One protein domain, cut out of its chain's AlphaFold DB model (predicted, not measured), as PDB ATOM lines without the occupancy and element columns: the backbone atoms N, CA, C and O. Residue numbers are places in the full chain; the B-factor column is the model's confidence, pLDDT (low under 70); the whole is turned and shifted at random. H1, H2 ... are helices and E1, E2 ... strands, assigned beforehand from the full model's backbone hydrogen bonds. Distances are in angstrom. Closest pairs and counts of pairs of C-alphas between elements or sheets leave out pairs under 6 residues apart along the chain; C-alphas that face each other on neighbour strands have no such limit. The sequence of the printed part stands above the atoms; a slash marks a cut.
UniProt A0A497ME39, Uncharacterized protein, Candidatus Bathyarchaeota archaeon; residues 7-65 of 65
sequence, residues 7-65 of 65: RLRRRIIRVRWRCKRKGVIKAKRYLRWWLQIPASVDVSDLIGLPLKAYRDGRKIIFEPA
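What this domain is: This is residues 7 to 65 of the 65 residues of an uncharacterized protein of Candidatus Bathyarchaeota archaeon (UniProt A0A497ME39). A long, twisted ribbon of two strands, the hairpin E1 and E2, makes the longest axis, and a much shorter hairpin, E3 and E4, stands crosswise at one end of it, where the beginning of E1 is beside E4. The tip of the ribbon, residues 19 to 24, sticks out at the far end, and a loop with the small helix H1 lies at the same end as the short hairpin. The printed part has 59 residues, with four named strands and one named helix in the order E1, E2, H1, E3, E4, and its class is mostly strand. The strands form one antiparallel sheet in the order E2, E1, E4, E3. The whole is extended and elongated, with a radius of gyration of the C-alphas of 17.0 A and spans of 50 by 28 by 20 A.

Where its parts are: E1, residues 7 to 18, runs 33.7 A from C-alpha 7 at (95.989, 105.140, 120.417) to C-alpha 18 at (123.055, 118.963, 134.915). E2, residues 25 to 36, covers 30.1 A and bends by 61 degrees at residue 33. E4, residues 59 to 64, covers 16.6 A and ends with C-alpha 64 at (94.553, 93.057, 120.586). E3, residues 51 to 56, covers 15.3 A. H1 is residues 43 to 46, 5.4 A long.

How they stand to each other: The sheet is strongly twisted and curled, its strands' lines turning by 87 degrees from edge to edge. E1 and E2 form an antiparallel hairpin with 162 degrees between their directions; N 13 and O 30 are 2.8 A apart and N 36 and O 7 are 2.7 A apart, both within hydrogen-bond range. E1 and E4 are antiparallel neighbours; the C-alphas of Arg 7 and Ile 61, which face each other, are 5.0 A apart, and N 8 and O 60 are within hydrogen-bond range at 3.2 A. E4 and E3 form an antiparallel hairpin with 150 degrees between their directions, and N 52 and O 63 are within hydrogen-bond range at 2.8 A. E2 and E3 are the edge strands and are apart. H1 is not on the sheet, and it is apart from E1 and from E4. H1 is too short for a pair of O i and N i+4, and its one pair of O i and N i+3 is within range.

The domain as a whole: The C-alphas of Lys 22 and Ala 65, the two farthest apart, are 50.1 A from each other. Residues 19 to 24 stand free, and so do residues 39 to 45, of which 43 to 45 belong to H1. The printed part has no cut and no long link. Mean pLDDT of the printed part is 80.4; residue 46, residues 48 to 50, residue 59 and residue 65 are under 70.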
ATOM      1  N   ARG A   7      95.585 104.193 121.479       74.94
ATOM      2  CA  ARG A   7      95.989 105.140 120.417       74.94
ATOM      3  C   ARG A   7      97.443 105.557 120.547       74.94
ATOM      4  O   ARG A   7      97.857 106.017 121.604       74.94
ATOM      5  N   LEU A   8      98.204 105.538 119.455       78.75
ATOM      6  CA  LEU A   8      99.566 106.077 119.458       78.75
ATOM      7  C   LEU A   8      99.568 107.584 119.189       78.75
ATOM      8  O   LEU A   8      99.009 108.084 118.208       78.75
ATOM      9  N   ARG A   9     100.228 108.330 120.073       82.62
ATOM     10  CA  ARG A   9     100.330 109.791 120.034       82.62
ATOM     11  C   ARG A   9     101.788 110.229 120.116       82.62
ATOM     12  O   ARG A   9     102.645 109.522 120.634       82.62
ATOM     13  N   ARG A  10     102.068 111.447 119.648       85.19
ATOM     14  CA  ARG A  10     103.338 112.139 119.912       85.19
ATOM     15  C   ARG A  10     103.125 113.138 121.034       85.19
ATOM     16  O   ARG A  10     102.170 113.905 120.988       85.19
ATOM     17  N   ARG A  11     104.031 113.157 122.008       87.31
ATOM     18  CA  ARG A  11     104.115 114.224 123.010       87.31
ATOM     19  C   ARG A  11     105.489 114.869 122.980       87.31
ATOM     20  O   ARG A  11     106.486 114.213 122.680       87.31
ATOM     21  N   ILE A  12     105.538 116.151 123.321       90.94
ATOM     22  CA  ILE A  12     106.801 116.844 123.548       90.94
ATOM     23  C   ILE A  12     107.222 116.558 124.987       90.94
ATOM     24  O   ILE A  12     106.522 116.922 125.927       90.94
ATOM     25  N   ILE A  13     108.371 115.912 125.163       90.12
ATOM     26  CA  ILE A  13     109.004 115.736 126.469       90.12
ATOM     27  C   ILE A  13     110.138 116.743 126.633       90.12
ATOM     28  O   ILE A  13     110.837 117.079 125.673       90.12
ATOM     29  N   ARG A  14     110.340 117.221 127.861       92.38
ATOM     30  CA  ARG A  14     111.470 118.083 128.219       92.38
ATOM     31  C   ARG A  14     112.422 117.289 129.095       92.38
ATOM     32  O   ARG A  14     112.105 116.999 130.241       92.38
ATOM     33  N   VAL A  15     113.597 116.977 128.564       89.75
ATOM     34  CA  VAL A  15     114.666 116.345 129.341       89.75
ATOM     35  C   VAL A  15     115.542 117.451 129.903       89.75
ATOM     36  O   VAL A  15     115.914 118.373 129.174       89.75
ATOM     37  N   ARG A  16     115.841 117.379 131.200       90.56
ATOM     38  CA  ARG A  16     116.767 118.285 131.882       90.56
ATOM     39  C   ARG A  16     117.943 117.471 132.400       90.56
ATOM     40  O   ARG A  16     117.735 116.407 132.967       90.56
ATOM     41  N   TRP A  17     119.159 117.966 132.215       91.56
ATOM     42  CA  TRP A  17     120.354 117.337 132.768       91.56
ATOM     43  C   TRP A  17     121.339 118.392 133.253       91.56
ATOM     44  O   TRP A  17     121.504 119.453 132.644       91.56
ATOM     45  N   ARG A  18     122.012 118.097 134.367       90.06
ATOM     46  CA  ARG A  18     123.055 118.963 134.915       90.06
ATOM     47  C   ARG A  18     124.358 118.701 134.171       90.06
ATOM     48  O   ARG A  18     124.855 117.577 134.138       90.06
ATOM     49  N   CYS A  19     124.924 119.733 133.561       87.00
ATOM     50  CA  CYS A  19     126.215 119.619 132.901       87.00
ATOM     51  C   CYS A  19     127.322 119.711 133.960       87.00
ATOM     52  O   CYS A  19     127.630 120.808 134.424       87.00
ATOM     53  N   LYS A  20     127.920 118.567 134.338       80.94
ATOM     54  CA  LYS A  20     128.936 118.487 135.410       80.94
ATOM     55  C   LYS A  20     130.075 119.504 135.247       80.94
ATOM     56  O   LYS A  20     130.492 120.096 136.228       80.94
ATOM     57  N   ARG A  21     130.520 119.765 134.010       80.81
ATOM     58  CA  ARG A  21     131.632 120.691 133.712       80.81
ATOM     59  C   ARG A  21     131.298 122.180 133.834       80.81
ATOM     60  O   ARG A  21     132.212 122.979 133.937       80.81
ATOM     61  N   LYS A  22     130.023 122.569 133.739       77.38
ATOM     62  CA  LYS A  22     129.624 123.990 133.682       77.38
ATOM     63  C   LYS A  22     128.717 124.417 134.834       77.38
ATOM     64  O   LYS A  22     128.307 125.564 134.867       77.38
ATOM     65  N   GLY A  23     128.299 123.502 135.712       82.00
ATOM     66  CA  GLY A  23     127.326 123.786 136.777       82.00
ATOM     67  C   GLY A  23     125.896 124.091 136.294       82.00
ATOM     68  O   GLY A  23     124.971 124.055 137.099       82.00
ATOM     69  N   VAL A  24     125.687 124.314 134.992       85.12
ATOM     70  CA  VAL A  24     124.405 124.700 134.381       85.12
ATOM     71  C   VAL A  24     123.492 123.493 134.120       85.12
ATOM     72  O   VAL A  24     123.932 122.452 133.618       85.12
ATOM     73  N   ILE A  25     122.191 123.655 134.389       87.69
ATOM     74  CA  ILE A  25     121.140 122.722 133.958       87.69
ATOM     75  C   ILE A  25     120.778 123.023 132.504       87.69
ATOM     76  O   ILE A  25     120.248 124.086 132.186       87.69
ATOM     77  N   LYS A  26     121.034 122.066 131.613       88.25
ATOM     78  CA  LYS A  26     120.573 122.124 130.227       88.25
ATOM     79  C   LYS A  26     119.213 121.458 130.113       88.25
ATOM     80  O   LYS A  26     118.924 120.490 130.813       88.25
ATOM     81  N   ALA A  27     118.383 121.969 129.213       90.25
ATOM     82  CA  ALA A  27     117.114 121.355 128.869       90.25
ATOM     83  C   ALA A  27     116.992 121.223 127.353       90.25
ATOM     84  O   ALA A  27     117.317 122.161 126.628       90.25
ATOM     85  N   LYS A  28     116.474 120.092 126.879       93.00
ATOM     86  CA  LYS A  28     116.149 119.891 125.465       93.00
ATOM     87  C   LYS A  28     114.765 119.273 125.329       93.00
ATOM     88  O   LYS A  28     114.342 118.462 126.156       93.00
ATOM     89  N   ARG A  29     114.037 119.738 124.314       93.31
ATOM     90  CA  ARG A  29     112.715 119.230 123.948       93.31
ATOM     91  C   ARG A  29     112.880 118.140 122.896       93.31
ATOM     92  O   ARG A  29     113.671 118.302 121.971       93.31
ATOM     93  N   TYR A  30     112.129 117.059 123.045       90.94
ATOM     94  CA  TYR A  30     112.104 115.945 122.102       90.94
ATOM     95  C   TYR A  30     110.661 115.527 121.846       90.94
ATOM     96  O   TYR A  30     109.830 115.583 122.753       90.94
ATOM     97  N   LEU A  31     110.371 115.075 120.629       89.31
ATOM     98  CA  LEU A  31     109.126 114.378 120.328       89.31
ATOM     99  C   LEU A  31     109.286 112.908 120.713       89.31
ATOM    100  O   LEU A  31     110.197 112.240 120.231       89.31
ATOM    101  N   ARG A  32     108.406 112.406 121.580       86.56
ATOM    102  CA  ARG A  32     108.366 110.999 121.989       86.56
ATOM    103  C   ARG A  32     106.992 110.417 121.688       86.56
ATOM    104  O   ARG A  32     105.970 110.997 122.063       86.56
ATOM    105  N   TRP A  33     106.987 109.282 121.001       81.81
ATOM    106  CA  TRP A  33     105.789 108.479 120.799       81.81
ATOM    107  C   TRP A  33     105.365 107.818 122.115       81.81
ATOM    108  O   TRP A  33     106.216 107.447 122.924       81.81
ATOM    109  N   TRP A  34     104.060 107.719 122.349       82.00
ATOM    110  CA  TRP A  34     103.486 107.067 123.524       82.00
ATOM    111  C   TRP A  34     102.088 106.523 123.215       82.00
ATOM    112  O   TRP A  34     101.395 107.055 122.343       82.00
ATOM    113  N   LEU A  35     101.694 105.468 123.928       82.81
ATOM    114  CA  LEU A  35     100.359 104.884 123.852       82.81
ATOM    115  C   LEU A  35      99.430 105.604 124.832       82.81
ATOM    116  O   LEU A  35      99.698 105.667 126.029       82.81
ATOM    117  N   GLN A  36      98.347 106.158 124.306       82.56
ATOM    118  CA  GLN A  36      97.234 106.693 125.069       82.56
ATOM    119  C   GLN A  36      96.291 105.533 125.395       82.56
ATOM    120  O   GLN A  36      95.567 105.061 124.515       82.56
ATOM    121  N   ILE A  37      96.342 105.093 126.650       80.56
ATOM    122  CA  ILE A  37      95.540 103.995 127.195       80.56
ATOM    123  C   ILE A  37      94.273 104.601 127.831       80.56
ATOM    124  O   ILE A  37      94.397 105.569 128.590       80.56
ATOM    125  N   PRO A  38      93.060 104.127 127.487       80.19
ATOM    126  CA  PRO A  38      91.825 104.549 128.146       80.19
ATOM    127  C   PRO A  38      91.837 104.190 129.635       80.19
ATOM    128  O   PRO A  38      92.387 103.165 130.011       80.19
ATOM    129  N   ALA A  39      91.183 104.988 130.482       79.12
ATOM    130  CA  ALA A  39      91.120 104.715 131.924       79.12
ATOM    131  C   ALA A  39      90.389 103.404 132.274       79.12
ATOM    132  O   ALA A  39      90.577 102.872 133.359       79.12
ATOM    133  N   SER A  40      89.565 102.893 131.356       79.31
ATOM    134  CA  SER A  40      88.864 101.613 131.480       79.31
ATOM    135  C   SER A  40      89.750 100.390 131.218       79.31
ATOM    136  O   SER A  40      89.258  99.273 131.318       79.31
ATOM    137  N   VAL A  41      91.015 100.586 130.832       74.56
ATOM    138  CA  VAL A  41      91.966  99.517 130.501       74.56
ATOM    139  C   VAL A  41      93.081  99.528 131.537       74.56
ATOM    140  O   VAL A  41      93.783 100.537 131.665       74.56
ATOM    141  N   ASP A  42      93.268  98.422 132.256       77.62
ATOM    142  CA  ASP A  42      94.446  98.263 133.104       77.62
ATOM    143  C   ASP A  42      95.680  98.071 132.207       77.62
ATOM    144  O   ASP A  42      95.677  97.336 131.221       77.62
ATOM    145  N   VAL A  43      96.764  98.769 132.535       73.06
ATOM    146  CA  VAL A  43      98.033  98.670 131.803       73.06
ATOM    147  C   VAL A  43      98.625  97.267 131.941       73.06
ATOM    148  O   VAL A  43      99.303  96.805 131.023       73.06
ATOM    149  N   SER A  44      98.353  96.595 133.062       78.50
ATOM    150  CA  SER A  44      98.765  95.214 133.328       78.50
ATOM    151  C   SER A  44      98.252  94.253 132.255       78.50
ATOM    152  O   SER A  44      98.996  93.379 131.814       78.50
ATOM    153  N   ASP A  45      97.039  94.493 131.751       72.00
ATOM    154  CA  ASP A  45      96.398  93.662 130.729       72.00
ATOM    155  C   ASP A  45      97.079  93.778 129.360       72.00
ATOM    156  O   ASP A  45      96.863  92.950 128.484       72.00
ATOM    157  N   LEU A  46      97.916  94.801 129.151       69.31
ATOM    158  CA  LEU A  46      98.626  95.038 127.891       69.31
ATOM    159  C   LEU A  46     100.048  94.456 127.886       69.31
ATOM    160  O   LEU A  46     100.729  94.505 126.857       69.31
ATOM    161  N   ILE A  47     100.539  93.937 129.016       72.94
ATOM    162  CA  ILE A  47     101.906  93.421 129.128       72.94
ATOM    163  C   ILE A  47     102.017  92.094 128.369       72.94
ATOM    164  O   ILE A  47     101.311  91.134 128.650       72.94
ATOM    165  N   GLY A  48     102.944  92.028 127.409       69.56
ATOM    166  CA  GLY A  48     103.235  90.801 126.658       69.56
ATOM    167  C   GLY A  48     102.244  90.473 125.536       69.56
ATOM    168  O   GLY A  48     102.466  89.502 124.816       69.56
ATOM    169  N   LEU A  49     101.200  91.286 125.336       68.00
ATOM    170  CA  LEU A  49     100.258  91.083 124.240       68.00
ATOM    171  C   LEU A  49     100.806  91.632 122.912       68.00
ATOM    172  O   LEU A  49     101.210  92.799 122.842       68.00
ATOM    173  N   PRO A  50     100.784  90.841 121.824       66.38
ATOM    174  CA  PRO A  50     100.989  91.375 120.489       66.38
ATOM    175  C   PRO A  50      99.791  92.260 120.127       66.38
ATOM    176  O   PRO A  50      98.646  91.816 120.126       66.38
ATOM    177  N   LEU A  51     100.054  93.529 119.822       74.62
ATOM    178  CA  LEU A  51      99.031  94.461 119.353       74.62
ATOM    179  C   LEU A  51      99.103  94.561 117.829       74.62
ATOM    180  O   LEU A  51     100.160  94.874 117.272       74.62
ATOM    181  N   LYS A  52      97.976  94.344 117.148       75.62
ATOM    182  CA  LYS A  52      97.836  94.675 115.729       75.62
ATOM    183  C   LYS A  52      97.692  96.184 115.600       75.62
ATOM    184  O   LYS A  52      96.856  96.801 116.255       75.62
ATOM    185  N   ALA A  53      98.525  96.780 114.754       77.19
ATOM    186  CA  ALA A  53      98.481  98.204 114.468       77.19
ATOM    187  C   ALA A  53      97.911  98.440 113.069       77.19
ATOM    188  O   ALA A  53      98.418  97.883 112.095       77.19
ATOM    189  N   TYR A  54      96.915  99.312 112.949       79.38
ATOM    190  CA  TYR A  54      96.411  99.772 111.656       79.38
ATOM    191  C   TYR A  54      96.293 101.294 111.621       79.38
ATOM    192  O   TYR A  54      96.299 101.986 112.646       79.38
ATOM    193  N   ARG A  55      96.265 101.844 110.407       78.88
ATOM    194  CA  ARG A  55      96.246 103.287 110.181       78.88
ATOM    195  C   ARG A  55      94.836 103.741 109.829       78.88
ATOM    196  O   ARG A  55      94.307 103.351 108.798       78.88
ATOM    197  N   ASP A  56      94.284 104.615 110.661       80.50
ATOM    198  CA  ASP A  56      93.004 105.289 110.441       80.50
ATOM    199  C   ASP A  56      93.266 106.785 110.191       80.50
ATOM    200  O   ASP A  56      93.483 107.591 111.108       80.50
ATOM    201  N   GLY A  57      93.389 107.144 108.911       83.38
ATOM    202  CA  GLY A  57      93.758 108.485 108.461       83.38
ATOM    203  C   GLY A  57      95.100 108.973 109.033       83.38
ATOM    204  O   GLY A  57      96.186 108.516 108.655       83.38
ATOM    205  N   ARG A  58      95.039 109.955 109.947       76.19
ATOM    206  CA  ARG A  58      96.216 110.529 110.641       76.19
ATOM    207  C   ARG A  58      96.552 109.828 111.967       76.19
ATOM    208  O   ARG A  58      97.457 110.284 112.669       76.19
ATOM    209  N   LYS A  59      95.827 108.772 112.338       66.62
ATOM    210  CA  LYS A  59      95.982 108.035 113.600       66.62
ATOM    211  C   LYS A  59      96.531 106.637 113.325       66.62
ATOM    212  O   LYS A  59      96.247 106.048 112.288       66.62
ATOM    213  N   ILE A  60      97.312 106.119 114.268       71.88
ATOM    214  CA  ILE A  60      97.653 104.694 114.325       71.88
ATOM    215  C   ILE A  60      96.916 104.130 115.536       71.88
ATOM    216  O   ILE A  60      97.051 104.661 116.648       71.88
ATOM    217  N   ILE A  61      96.101 103.117 115.280       74.50
ATOM    218  CA  ILE A  61      95.252 102.440 116.250       74.50
ATOM    219  C   ILE A  61      95.863 101.076 116.554       74.50
ATOM    220  O   ILE A  61      96.363 100.418 115.645       74.50
ATOM    221  N   PHE A  62      95.849 100.701 117.832       72.81
ATOM    222  CA  PHE A  62      96.323  99.418 118.329       72.81
ATOM    223  C   PHE A  62      95.137  98.651 118.909       72.81
ATOM    224  O   PHE A  62      94.428  99.175 119.774       72.81
ATOM    225  N   GLU A  63      94.956  97.425 118.436       73.38
ATOM    226  CA  GLU A  63      93.962  96.473 118.926       73.38
ATOM    227  C   GLU A  63      94.655  95.164 119.328       73.38
ATOM    228  O   GLU A  63      95.715  94.839 118.777       73.38
ATOM    229  N   PRO A  64      94.099  94.414 120.294       70.62
ATOM    230  CA  PRO A  64      94.553  93.057 120.586       70.62
ATOM    231  C   PRO A  64      94.553  92.201 119.310       70.62
ATOM    232  O   PRO A  64      93.642  92.324 118.487       70.62
ATOM    233  N   ALA A  65      95.608  91.404 119.113       62.47
ATOM    234  CA  ALA A  65      95.753  90.545 117.938       62.47
ATOM    235  C   ALA A  65      94.701  89.433 117.856       62.47
ATOM    236  O   ALA A  65      94.292  88.912 118.912       62.47
TER     237      ALA A  65